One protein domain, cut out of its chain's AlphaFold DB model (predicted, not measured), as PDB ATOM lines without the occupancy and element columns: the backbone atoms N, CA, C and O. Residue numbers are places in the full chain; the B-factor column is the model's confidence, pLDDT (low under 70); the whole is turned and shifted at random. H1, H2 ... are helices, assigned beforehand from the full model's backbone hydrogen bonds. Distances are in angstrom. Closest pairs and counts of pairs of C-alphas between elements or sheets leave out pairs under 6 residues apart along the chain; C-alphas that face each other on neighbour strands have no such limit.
ATOM      1  N   LYS A 582     196.096 188.458 145.441       79.56
ATOM      2  CA  LYS A 582     194.995 189.147 146.123       79.56
ATOM      3  C   LYS A 582     193.660 188.832 145.442       79.56
ATOM      4  O   LYS A 582     192.793 188.251 146.088       79.56
ATOM      5  N   GLN A 583     193.546 189.125 144.144       86.75
ATOM      6  CA  GLN A 583     192.312 188.938 143.372       86.75
ATOM      7  C   GLN A 583     191.796 187.498 143.442       86.75
ATOM      8  O   GLN A 583     190.615 187.279 143.695       86.75
ATOM      9  N   ILE A 584     192.673 186.503 143.264       90.31
ATOM     10  CA  ILE A 584     192.236 185.102 143.246       90.31
ATOM     11  C   ILE A 584     191.829 184.586 144.640       90.31
ATOM     12  O   ILE A 584     190.917 183.766 144.749       90.31
ATOM     13  N   ARG A 585     192.436 185.094 145.726       88.56
ATOM     14  CA  ARG A 585     192.025 184.758 147.102       88.56
ATOM     15  C   ARG A 585     190.700 185.411 147.485       88.56
ATOM     16  O   ARG A 585     189.879 184.761 148.123       88.56
ATOM     17  N   GLU A 586     190.482 186.660 147.081       88.62
ATOM     18  CA  GLU A 586     189.201 187.354 147.264       88.62
ATOM     19  C   GLU A 586     188.085 186.648 146.485       88.62
ATOM     20  O   GLU A 586     187.032 186.364 147.055       88.62
ATOM     21  N   ALA A 587     188.350 186.256 145.233       92.12
ATOM     22  CA  ALA A 587     187.441 185.438 144.434       92.12
ATOM     23  C   ALA A 587     187.109 184.110 145.135       92.12
ATOM     24  O   ALA A 587     185.936 183.795 145.314       92.12
ATOM     25  N   LYS A 588     188.119 183.368 145.617       93.69
ATOM     26  CA  LYS A 588     187.902 182.130 146.384       93.69
ATOM     27  C   LYS A 588     187.057 182.364 147.640       93.69
ATOM     28  O   LYS A 588     186.165 181.574 147.923       93.69
ATOM     29  N   SER A 589     187.317 183.434 148.394       91.50
ATOM     30  CA  SER A 589     186.537 183.762 149.594       91.50
ATOM     31  C   SER A 589     185.079 184.086 149.261       91.50
ATOM     32  O   SER A 589     184.183 183.656 149.984       91.50
ATOM     33  N   CYS A 590     184.840 184.825 148.174       92.38
ATOM     34  CA  CYS A 590     183.501 185.141 147.685       92.38
ATOM     35  C   CYS A 590     182.750 183.868 147.271       92.38
ATOM     36  O   CYS A 590     181.638 183.637 147.739       92.38
ATOM     37  N   LEU A 591     183.384 182.988 146.497       92.62
ATOM     38  CA  LEU A 591     182.784 181.718 146.077       92.62
ATOM     39  C   LEU A 591     182.490 180.795 147.262       92.62
ATOM     40  O   LEU A 591     181.405 180.226 147.355       92.62
ATOM     41  N   ARG A 592     183.394 180.734 148.245       92.56
ATOM     42  CA  ARG A 592     183.179 179.936 149.457       92.56
ATOM     43  C   ARG A 592     181.966 180.410 150.260       92.56
ATOM     44  O   ARG A 592     181.309 179.586 150.889       92.56
ATOM     45  N   SER A 593     181.656 181.710 150.233       87.50
ATOM     46  CA  SER A 593     180.478 182.262 150.922       87.50
ATOM     47  C   SER A 593     179.144 181.809 150.319       87.50
ATOM     48  O   SER A 593     178.144 181.810 151.027       87.50
ATOM     49  N   ILE A 594     179.148 181.364 149.058       84.31
ATOM     50  CA  ILE A 594     177.986 180.787 148.361       84.31
ATOM     51  C   ILE A 594     178.103 179.261 148.199       84.31
ATOM     52  O   ILE A 594     177.457 178.675 147.341       84.31
ATOM     53  N   GLY A 595     178.953 178.605 148.999       86.25
ATOM     54  CA  GLY A 595     179.088 177.144 149.010       86.25
ATOM     55  C   GLY A 595     180.007 176.549 147.936       86.25
ATOM     56  O   GLY A 595     180.110 175.329 147.848       86.25
ATOM     57  N   VAL A 596     180.722 177.365 147.155       89.69
ATOM     58  CA  VAL A 596     181.602 176.894 146.071       89.69
ATOM     59  C   VAL A 596     183.075 176.963 146.487       89.69
ATOM     60  O   VAL A 596     183.622 178.047 146.694       89.69
ATOM     61  N   ASP A 597     183.761 175.816 146.569       91.81
ATOM     62  CA  ASP A 597     185.212 175.770 146.807       91.81
ATOM     63  C   ASP A 597     186.003 175.504 145.517       91.81
ATOM     64  O   ASP A 597     185.852 174.485 144.838       91.81
ATOM     65  N   VAL A 598     186.898 176.437 145.194       94.00
ATOM     66  CA  VAL A 598     187.766 176.362 144.016       94.00
ATOM     67  C   VAL A 598     189.218 176.225 144.456       94.00
ATOM     68  O   VAL A 598     189.705 176.978 145.309       94.00
ATOM     69  N   ASP A 599     189.930 175.270 143.863       95.50
ATOM     70  CA  ASP A 599     191.376 175.165 144.000       95.50
ATOM     71  C   ASP A 599     192.060 176.193 143.094       95.50
ATOM     72  O   ASP A 599     191.890 176.195 141.881       95.50
ATOM     73  N   ILE A 600     192.834 177.085 143.707       94.69
ATOM     74  CA  ILE A 600     193.440 178.251 143.060       94.69
ATOM     75  C   ILE A 600     194.949 178.089 142.823       94.69
ATOM     76  O   ILE A 600     195.627 179.070 142.524       94.69
ATOM     77  N   ARG A 601     195.498 176.877 142.999       94.56
ATOM     78  CA  ARG A 601     196.948 176.617 142.892       94.56
ATOM     79  C   ARG A 601     197.500 176.787 141.476       94.56
ATOM     80  O   ARG A 601     198.652 177.177 141.314       94.56
ATOM     81  N   SER A 602     196.703 176.476 140.459       95.69
ATOM     82  CA  SER A 602     197.083 176.578 139.048       95.69
ATOM     83  C   SER A 602     195.848 176.693 138.154       95.69
ATOM     84  O   SER A 602     194.727 176.446 138.598       95.69
ATOM     85  N   ALA A 603     196.057 177.024 136.876       96.25
ATOM     86  CA  ALA A 603     195.000 177.039 135.867       96.25
ATOM     87  C   ALA A 603     194.268 175.683 135.797       96.25
ATOM     88  O   ALA A 603     193.045 175.632 135.923       96.25
ATOM     89  N   GLY A 604     195.024 174.585 135.712       96.69
ATOM     90  CA  GLY A 604     194.475 173.229 135.724       96.69
ATOM     91  C   GLY A 604     193.718 172.884 137.007       96.69
ATOM     92  O   GLY A 604     192.663 172.265 136.937       96.69
ATOM     93  N   ALA A 605     194.189 173.335 138.174       96.69
ATOM     94  CA  ALA A 605     193.489 173.099 139.438       96.69
ATOM     95  C   ALA A 605     192.118 173.799 139.480       96.69
ATOM     96  O   ALA A 605     191.128 173.193 139.900       96.69
ATOM     97  N   VAL A 606     192.048 175.034 138.962       96.19
ATOM     98  CA  VAL A 606     190.782 175.762 138.787       96.19
ATOM     99  C   VAL A 606     189.866 174.991 137.837       96.19
ATOM    100  O   VAL A 606     188.710 174.748 138.175       96.19
ATOM    101  N   GLN A 607     190.382 174.536 136.689       95.94
ATOM    102  CA  GLN A 607     189.614 173.745 135.722       95.94
ATOM    103  C   GLN A 607     189.075 172.447 136.340       95.94
ATOM    104  O   GLN A 607     187.908 172.115 136.150       95.94
ATOM    105  N   SER A 608     189.885 171.726 137.119       95.06
ATOM    106  CA  SER A 608     189.442 170.513 137.817       95.06
ATOM    107  C   SER A 608     188.341 170.799 138.844       95.06
ATOM    108  O   SER A 608     187.446 169.979 139.019       95.06
ATOM    109  N   SER A 609     188.378 171.953 139.520       95.00
ATOM    110  CA  SER A 609     187.280 172.391 140.392       95.00
ATOM    111  C   SER A 609     186.001 172.678 139.608       95.00
ATOM    112  O   SER A 609     184.934 172.255 140.038       95.00
ATOM    113  N   LEU A 610     186.101 173.335 138.449       93.38
ATOM    114  CA  LEU A 610     184.947 173.595 137.581       93.38
ATOM    115  C   LEU A 610     184.346 172.304 137.018       93.38
ATOM    116  O   LEU A 610     183.126 172.184 136.951       93.38
ATOM    117  N   TYR A 611     185.180 171.324 136.666       91.56
ATOM    118  CA  TYR A 611     184.721 169.984 136.301       91.56
ATOM    119  C   TYR A 611     183.916 169.342 137.433       91.56
ATOM    120  O   TYR A 611     182.779 168.943 137.213       91.56
ATOM    121  N   ARG A 612     184.467 169.293 138.654       91.25
ATOM    122  CA  ARG A 612     183.764 168.710 139.810       91.25
ATOM    123  C   ARG A 612     182.421 169.383 140.089       91.25
ATOM    124  O   ARG A 612     181.495 168.697 140.494       91.25
ATOM    125  N   LEU A 613     182.334 170.697 139.880       88.31
ATOM    126  CA  LEU A 613     181.104 171.459 140.092       88.31
ATOM    127  C   LEU A 613     180.074 171.231 138.977       88.31
ATOM    128  O   LEU A 613     178.885 171.166 139.248       88.31
ATOM    129  N   SER A 614     180.524 171.100 137.729       87.69
ATOM    130  CA  SER A 614     179.636 170.975 136.566       87.69
ATOM    131  C   SER A 614     179.262 169.547 136.176       87.69
ATOM    132  O   SER A 614     178.332 169.367 135.399       87.69
ATOM    133  N   GLY A 615     180.054 168.551 136.577       84.88
ATOM    134  CA  GLY A 615     179.983 167.188 136.044       84.88
ATOM    135  C   GLY A 615     180.477 167.035 134.593       84.88
ATOM    136  O   GLY A 615     180.597 165.910 134.109       84.88
ATOM    137  N   ASN A 616     180.816 168.127 133.895       83.00
ATOM    138  CA  ASN A 616     181.227 168.099 132.487       83.00
ATOM    139  C   ASN A 616     182.702 167.726 132.320       83.00
ATOM    140  O   ASN A 616     183.532 168.371 132.958       83.00
ATOM    141  N   PRO A 617     183.075 166.814 131.397       85.31
ATOM    142  CA  PRO A 617     184.467 166.426 131.185       85.31
ATOM    143  C   PRO A 617     185.419 167.626 131.146       85.31
ATOM    144  O   PRO A 617     185.134 168.626 130.481       85.31
ATOM    145  N   VAL A 618     186.569 167.514 131.824       87.62
ATOM    146  CA  VAL A 618     187.587 168.582 131.930       87.62
ATOM    147  C   VAL A 618     187.917 169.179 130.558       87.62
ATOM    148  O   VAL A 618     188.089 170.392 130.445       87.62
ATOM    149  N   THR A 619     187.949 168.332 129.526       84.38
ATOM    150  CA  THR A 619     188.216 168.672 128.125       84.38
ATOM    151  C   THR A 619     187.094 169.479 127.473       84.38
ATOM    152  O   THR A 619     187.365 170.391 126.698       84.38
ATOM    153  N   ARG A 620     185.826 169.194 127.776       80.69
ATOM    154  CA  ARG A 620     184.673 169.925 127.227       80.69
ATOM    155  C   ARG A 620     184.491 171.278 127.916       80.69
ATOM    156  O   ARG A 620     184.087 172.242 127.262       80.69
ATOM    157  N   GLY A 621     184.817 171.335 129.209       80.81
ATOM    158  CA  GLY A 621     184.479 172.457 130.076       80.81
ATOM    159  C   GLY A 621     182.967 172.579 130.275       80.81
ATOM    160  O   GLY A 621     182.177 171.835 129.690       80.81
ATOM    161  N   TRP A 622     182.549 173.527 131.108       85.44
ATOM    162  CA  TRP A 622     181.126 173.817 131.269       85.44
ATOM    163  C   TRP A 622     180.595 174.657 130.100       85.44
ATOM    164  O   TRP A 622     181.262 175.582 129.625       85.44
ATOM    165  N   GLN A 623     179.384 174.323 129.663       80.00
ATOM    166  CA  GLN A 623     178.541 175.104 128.761       80.00
ATOM    167  C   GLN A 623     177.136 175.129 129.366       80.00
ATOM    168  O   GLN A 623     176.731 174.145 129.983       80.00
ATOM    169  N   HIS A 624     176.402 176.220 129.163       81.25
ATOM    170  CA  HIS A 624     174.956 176.239 129.401       81.25
ATOM    171  C   HIS A 624     174.248 175.159 128.573       81.25
ATOM    172  O   HIS A 624     174.690 174.847 127.459       81.25
ATOM    173  N   SER A 625     173.158 174.615 129.112       75.06
ATOM    174  CA  SER A 625     172.339 173.626 128.418       75.06
ATOM    175  C   SER A 625     171.633 174.202 127.189       75.06
ATOM    176  O   SER A 625     171.244 175.373 127.158       75.06
ATOM    177  N   ASP A 626     171.389 173.341 126.195       72.69
ATOM    178  CA  ASP A 626     170.483 173.652 125.080       72.69
ATOM    179  C   ASP A 626     169.097 174.046 125.613       72.69
ATOM    180  O   ASP A 626     168.449 174.942 125.082       72.69
ATOM    181  N   ARG A 627     168.697 173.477 126.759       71.44
ATOM    182  CA  ARG A 627     167.458 173.822 127.450       71.44
ATOM    183  C   ARG A 627     167.404 175.273 127.928       71.44
ATOM    184  O   ARG A 627     166.347 175.891 127.829       71.44
ATOM    185  N   LEU A 628     168.501 175.833 128.445       73.56
ATOM    186  CA  LEU A 628     168.549 177.254 128.798       73.56
ATOM    187  C   LEU A 628     168.395 178.126 127.546       73.56
ATOM    188  O   LEU A 628     167.680 179.126 127.579       73.56
ATOM    189  N   ALA A 629     169.020 177.732 126.434       71.75
ATOM    190  CA  ALA A 629     168.866 178.435 125.164       71.75
ATOM    191  C   ALA A 629     167.423 178.360 124.631       71.75
ATOM    192  O   ALA A 629     166.884 179.380 124.204       71.75
ATOM    193  N   GLU A 630     166.775 177.195 124.725       70.81
ATOM    194  CA  GLU A 630     165.351 177.010 124.414       70.81
ATOM    195  C   GLU A 630     164.453 177.859 125.313       70.81
ATOM    196  O   GLU A 630     163.526 178.493 124.821       70.81
ATOM    197  N   LEU A 631     164.725 177.909 126.621       71.50
ATOM    198  CA  LEU A 631     163.977 178.749 127.554       71.50
ATOM    199  C   LEU A 631     164.099 180.224 127.155       71.50
ATOM    200  O   LEU A 631     163.082 180.911 127.054       71.50
ATOM    201  N   CYS A 632     165.316 180.693 126.863       69.50
ATOM    202  CA  CYS A 632     165.550 182.040 126.344       69.50
ATOM    203  C   CYS A 632     164.749 182.317 125.067       69.50
ATOM    204  O   CYS A 632     164.138 183.376 124.976       69.50
ATOM    205  N   ALA A 633     164.697 181.365 124.132       65.81
ATOM    206  CA  ALA A 633     163.914 181.484 122.903       65.81
ATOM    207  C   ALA A 633     162.392 181.442 123.147       65.81
ATOM    208  O   ALA A 633     161.634 182.153 122.494       65.81
ATOM    209  N   SER A 634     161.923 180.652 124.116       65.50
ATOM    210  CA  SER A 634     160.495 180.548 124.447       65.50
ATOM    211  C   SER A 634     159.927 181.831 125.059       65.50
ATOM    212  O   SER A 634     158.747 182.117 124.890       65.50
ATOM    213  N   MET A 635     160.766 182.644 125.713       63.12
ATOM    214  CA  MET A 635     160.377 183.956 126.243       63.12
ATOM    215  C   MET A 635     160.113 185.007 125.147       63.12
ATOM    216  O   MET A 635     159.726 186.127 125.475       63.12
ATOM    217  N   THR A 636     160.340 184.689 123.866       59.53
ATOM    218  CA  THR A 636     160.240 185.640 122.746       59.53
ATOM    219  C   THR A 636     159.118 185.313 121.752       59.53
ATOM    220  O   THR A 636     159.190 185.757 120.609       59.53
ATOM    221  N   ASP A 637     158.125 184.496 122.138       54.16
ATOM    222  CA  ASP A 637     157.029 183.985 121.279       54.16
ATOM    223  C   ASP A 637     157.491 183.317 119.960       54.16
ATOM    224  O   ASP A 637     156.703 183.008 119.061       54.16
ATOM    225  N   CYS A 638     158.783 182.998 119.852       48.03
ATOM    226  CA  CYS A 638     159.340 182.174 118.790       48.03
ATOM    227  C   CYS A 638     159.091 180.710 119.158       48.03
ATOM    228  O   CYS A 638     159.900 180.059 119.816       48.03
ATOM    229  N   THR A 639     157.914 180.219 118.782       35.25
ATOM    230  CA  THR A 639     157.462 178.843 119.012       35.25
ATOM    231  C   THR A 639     158.488 177.800 118.545       35.25
ATOM    232  O   THR A 639     158.567 177.454 117.371       35.25
ATOM    233  N   VAL A 640     159.209 177.205 119.494       35.56
ATOM    234  CA  VAL A 640     159.669 175.818 119.375       35.56
ATOM    235  C   VAL A 640     158.725 174.994 120.241       35.56
ATOM    236  O   VAL A 640     158.703 175.135 121.463       35.56
ATOM    237  N   LYS A 641     157.873 174.190 119.596       31.34
ATOM    238  CA  LYS A 641     156.972 173.260 120.287       31.34
ATOM    239  C   LYS A 641     157.812 172.271 121.092       31.34
ATOM    240  O   LYS A 641     158.689 171.625 120.526       31.34
ATOM    241  N   ALA A 655     169.200 176.119 139.170       74.69
ATOM    242  CA  ALA A 655     169.952 176.664 140.298       74.69
ATOM    243  C   ALA A 655     171.450 176.319 140.197       74.69
ATOM    244  O   ALA A 655     172.304 177.196 140.369       74.69
ATOM    245  N   ASP A 656     171.776 175.080 139.826       79.38
ATOM    246  CA  ASP A 656     173.157 174.640 139.606       79.38
ATOM    247  C   ASP A 656     173.824 175.365 138.425       79.38
ATOM    248  O   ASP A 656     174.977 175.802 138.520       79.38
ATOM    249  N   GLU A 657     173.098 175.576 137.323       82.12
ATOM    250  CA  GLU A 657     173.592 176.387 136.205       82.12
ATOM    251  C   GLU A 657     173.839 177.845 136.612       82.12
ATOM    252  O   GLU A 657     174.865 178.426 136.241       82.12
ATOM    253  N   ALA A 658     172.955 178.441 137.416       80.75
ATOM    254  CA  ALA A 658     173.150 179.790 137.938       80.75
ATOM    255  C   ALA A 658     174.404 179.880 138.828       80.75
ATOM    256  O   ALA A 658     175.192 180.825 138.692       80.75
ATOM    257  N   HIS A 659     174.649 178.882 139.685       84.44
ATOM    258  CA  HIS A 659     175.877 178.785 140.481       84.44
ATOM    259  C   HIS A 659     177.129 178.660 139.605       84.44
ATOM    260  O   HIS A 659     178.130 179.343 139.857       84.44
ATOM    261  N   MET A 660     177.083 177.844 138.548       88.75
ATOM    262  CA  MET A 660     178.174 177.723 137.578       88.75
ATOM    263  C   MET A 660     178.454 179.052 136.872       88.75
ATOM    264  O   MET A 660     179.607 179.487 136.806       88.75
ATOM    265  N   LEU A 661     177.415 179.744 136.404       87.44
ATOM    266  CA  LEU A 661     177.531 181.048 135.748       87.44
ATOM    267  C   LEU A 661     178.112 182.116 136.676       87.44
ATOM    268  O   LEU A 661     178.999 182.875 136.270       87.44
ATOM    269  N   ALA A 662     177.651 182.175 137.926       87.31
ATOM    270  CA  ALA A 662     178.204 183.074 138.932       87.31
ATOM    271  C   ALA A 662     179.687 182.760 139.190       87.31
ATOM    272  O   ALA A 662     180.526 183.667 139.189       87.31
ATOM    273  N   THR A 663     180.026 181.473 139.312       92.38
ATOM    274  CA  THR A 663     181.396 180.994 139.526       92.38
ATOM    275  C   THR A 663     182.325 181.401 138.385       92.38
ATOM    276  O   THR A 663     183.363 182.027 138.618       92.38
ATOM    277  N   LEU A 664     181.934 181.123 137.140       92.62
ATOM    278  CA  LEU A 664     182.700 181.490 135.949       92.62
ATOM    279  C   LEU A 664     182.881 183.004 135.834       92.62
ATOM    280  O   LEU A 664     183.973 183.464 135.496       92.62
ATOM    281  N   ASN A 665     181.860 183.797 136.163       91.75
ATOM    282  CA  ASN A 665     181.952 185.254 136.130       91.75
ATOM    283  C   ASN A 665     182.914 185.817 137.182       91.75
ATOM    284  O   ASN A 665     183.724 186.689 136.856       91.75
ATOM    285  N   VAL A 666     182.864 185.323 138.422       93.75
ATOM    286  CA  VAL A 666     183.783 185.750 139.491       93.75
ATOM    287  C   VAL A 666     185.227 185.393 139.136       93.75
ATOM    288  O   VAL A 666     186.112 186.245 139.245       93.75
ATOM    289  N   LEU A 667     185.468 184.172 138.650       94.88
ATOM    290  CA  LEU A 667     186.800 183.740 138.223       94.88
ATOM    291  C   LEU A 667     187.289 184.522 137.000       94.88
ATOM    292  O   LEU A 667     188.432 184.961 136.976       94.88
ATOM    293  N   THR A 668     186.439 184.772 136.003       93.69
ATOM    294  CA  THR A 668     186.845 185.537 134.809       93.69
ATOM    295  C   THR A 668     187.222 186.974 135.162       93.69
ATOM    296  O   THR A 668     188.213 187.489 134.652       93.69
ATOM    297  N   LYS A 669     186.481 187.616 136.077       91.31
ATOM    298  CA  LYS A 669     186.770 188.985 136.538       91.31
ATOM    299  C   LYS A 669     188.083 189.107 137.315       91.31
ATOM    300  O   LYS A 669     188.613 190.211 137.405       91.31
ATOM    301  N   CYS A 670     188.593 188.017 137.890       90.38
ATOM    302  CA  CYS A 670     189.855 188.036 138.627       90.38
ATOM    303  C   CYS A 670     191.080 187.793 137.730       90.38
ATOM    304  O   CYS A 670     192.189 188.150 138.128       90.38
ATOM    305  N   MET A 671     190.893 187.227 136.529       92.31
ATOM    306  CA  MET A 671     191.971 186.965 135.571       92.31
ATOM    307  C   MET A 671     192.551 188.257 134.993       92.31
ATOM    308  O   MET A 671     191.835 189.216 134.700       92.31
ATOM    309  N   ASN A 672     193.865 188.256 134.774       91.69
ATOM    310  CA  ASN A 672     194.524 189.319 134.027       91.69
ATOM    311  C   ASN A 672     194.191 189.214 132.533       91.69
ATOM    312  O   ASN A 672     193.877 188.148 132.010       91.69
TER     313      ASN A 672
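AT A GLANCE: This is residues 582 to 641 and 655 to 672 of the 791 residues of the protein "RNB domain-containing protein" of Mesocestoides corti (UniProt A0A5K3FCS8). What is the picture? H1, H2 and H4 run nearly along one another in a loose group, and H3 lies away from them at the far end of a long link. What are the figures? The printed part has 78 residues with four named helices, H1 to H4 in chain order, and no named strand: all helix. It is loose, radius of gyration of the C-alphas 14.8 A, and spans 47 by 24 by 23 A.

HOW THE PARTS SIT: What does H1, residues 582 to 593, touch? It touches residues 663 to 670 of H4, residues 655 to 670, at a shallow tilt of 15 degrees, opposite ways; the closest C-alphas, of Gln 583 and Cys 670, are 5.4 A apart. And H2, residues 603 to 614? Its residues 610 to 614 only just touch H4 at residue 660, with 3 pairs of C-alphas within 8 A; the closest, of Ser 614 and Met 660, are 7.0 A apart. They run opposite ways at a shallow tilt of 15 degrees. What stays apart? H1 and H2 are apart, and H3, residues 626 to 634, touches no helix. Are the backbones helical? In H1, H2, H3 and H4 every O i to N i+4 pair is within hydrogen-bond range.

IN THESE COORDINATES: Where does H1 begin? C-alpha 582 is at (194.995, 189.147, 146.123). Where does H4 end? C-alpha 670 is at (189.855, 188.036, 138.627). How long are they? From first to last C-alpha H1 is 16.8 A, H2 16.5 A, H3 12.2 A and H4 23.0 A.

THE WHOLE: Which link is long? H2 to H3, with 11 residues between them. Where is the cut? Residues 642 to 654 are not printed, and C-alphas 641 and 655 are 24.1 A apart. Where is confidence low? Residues 632 to 641 are under 70.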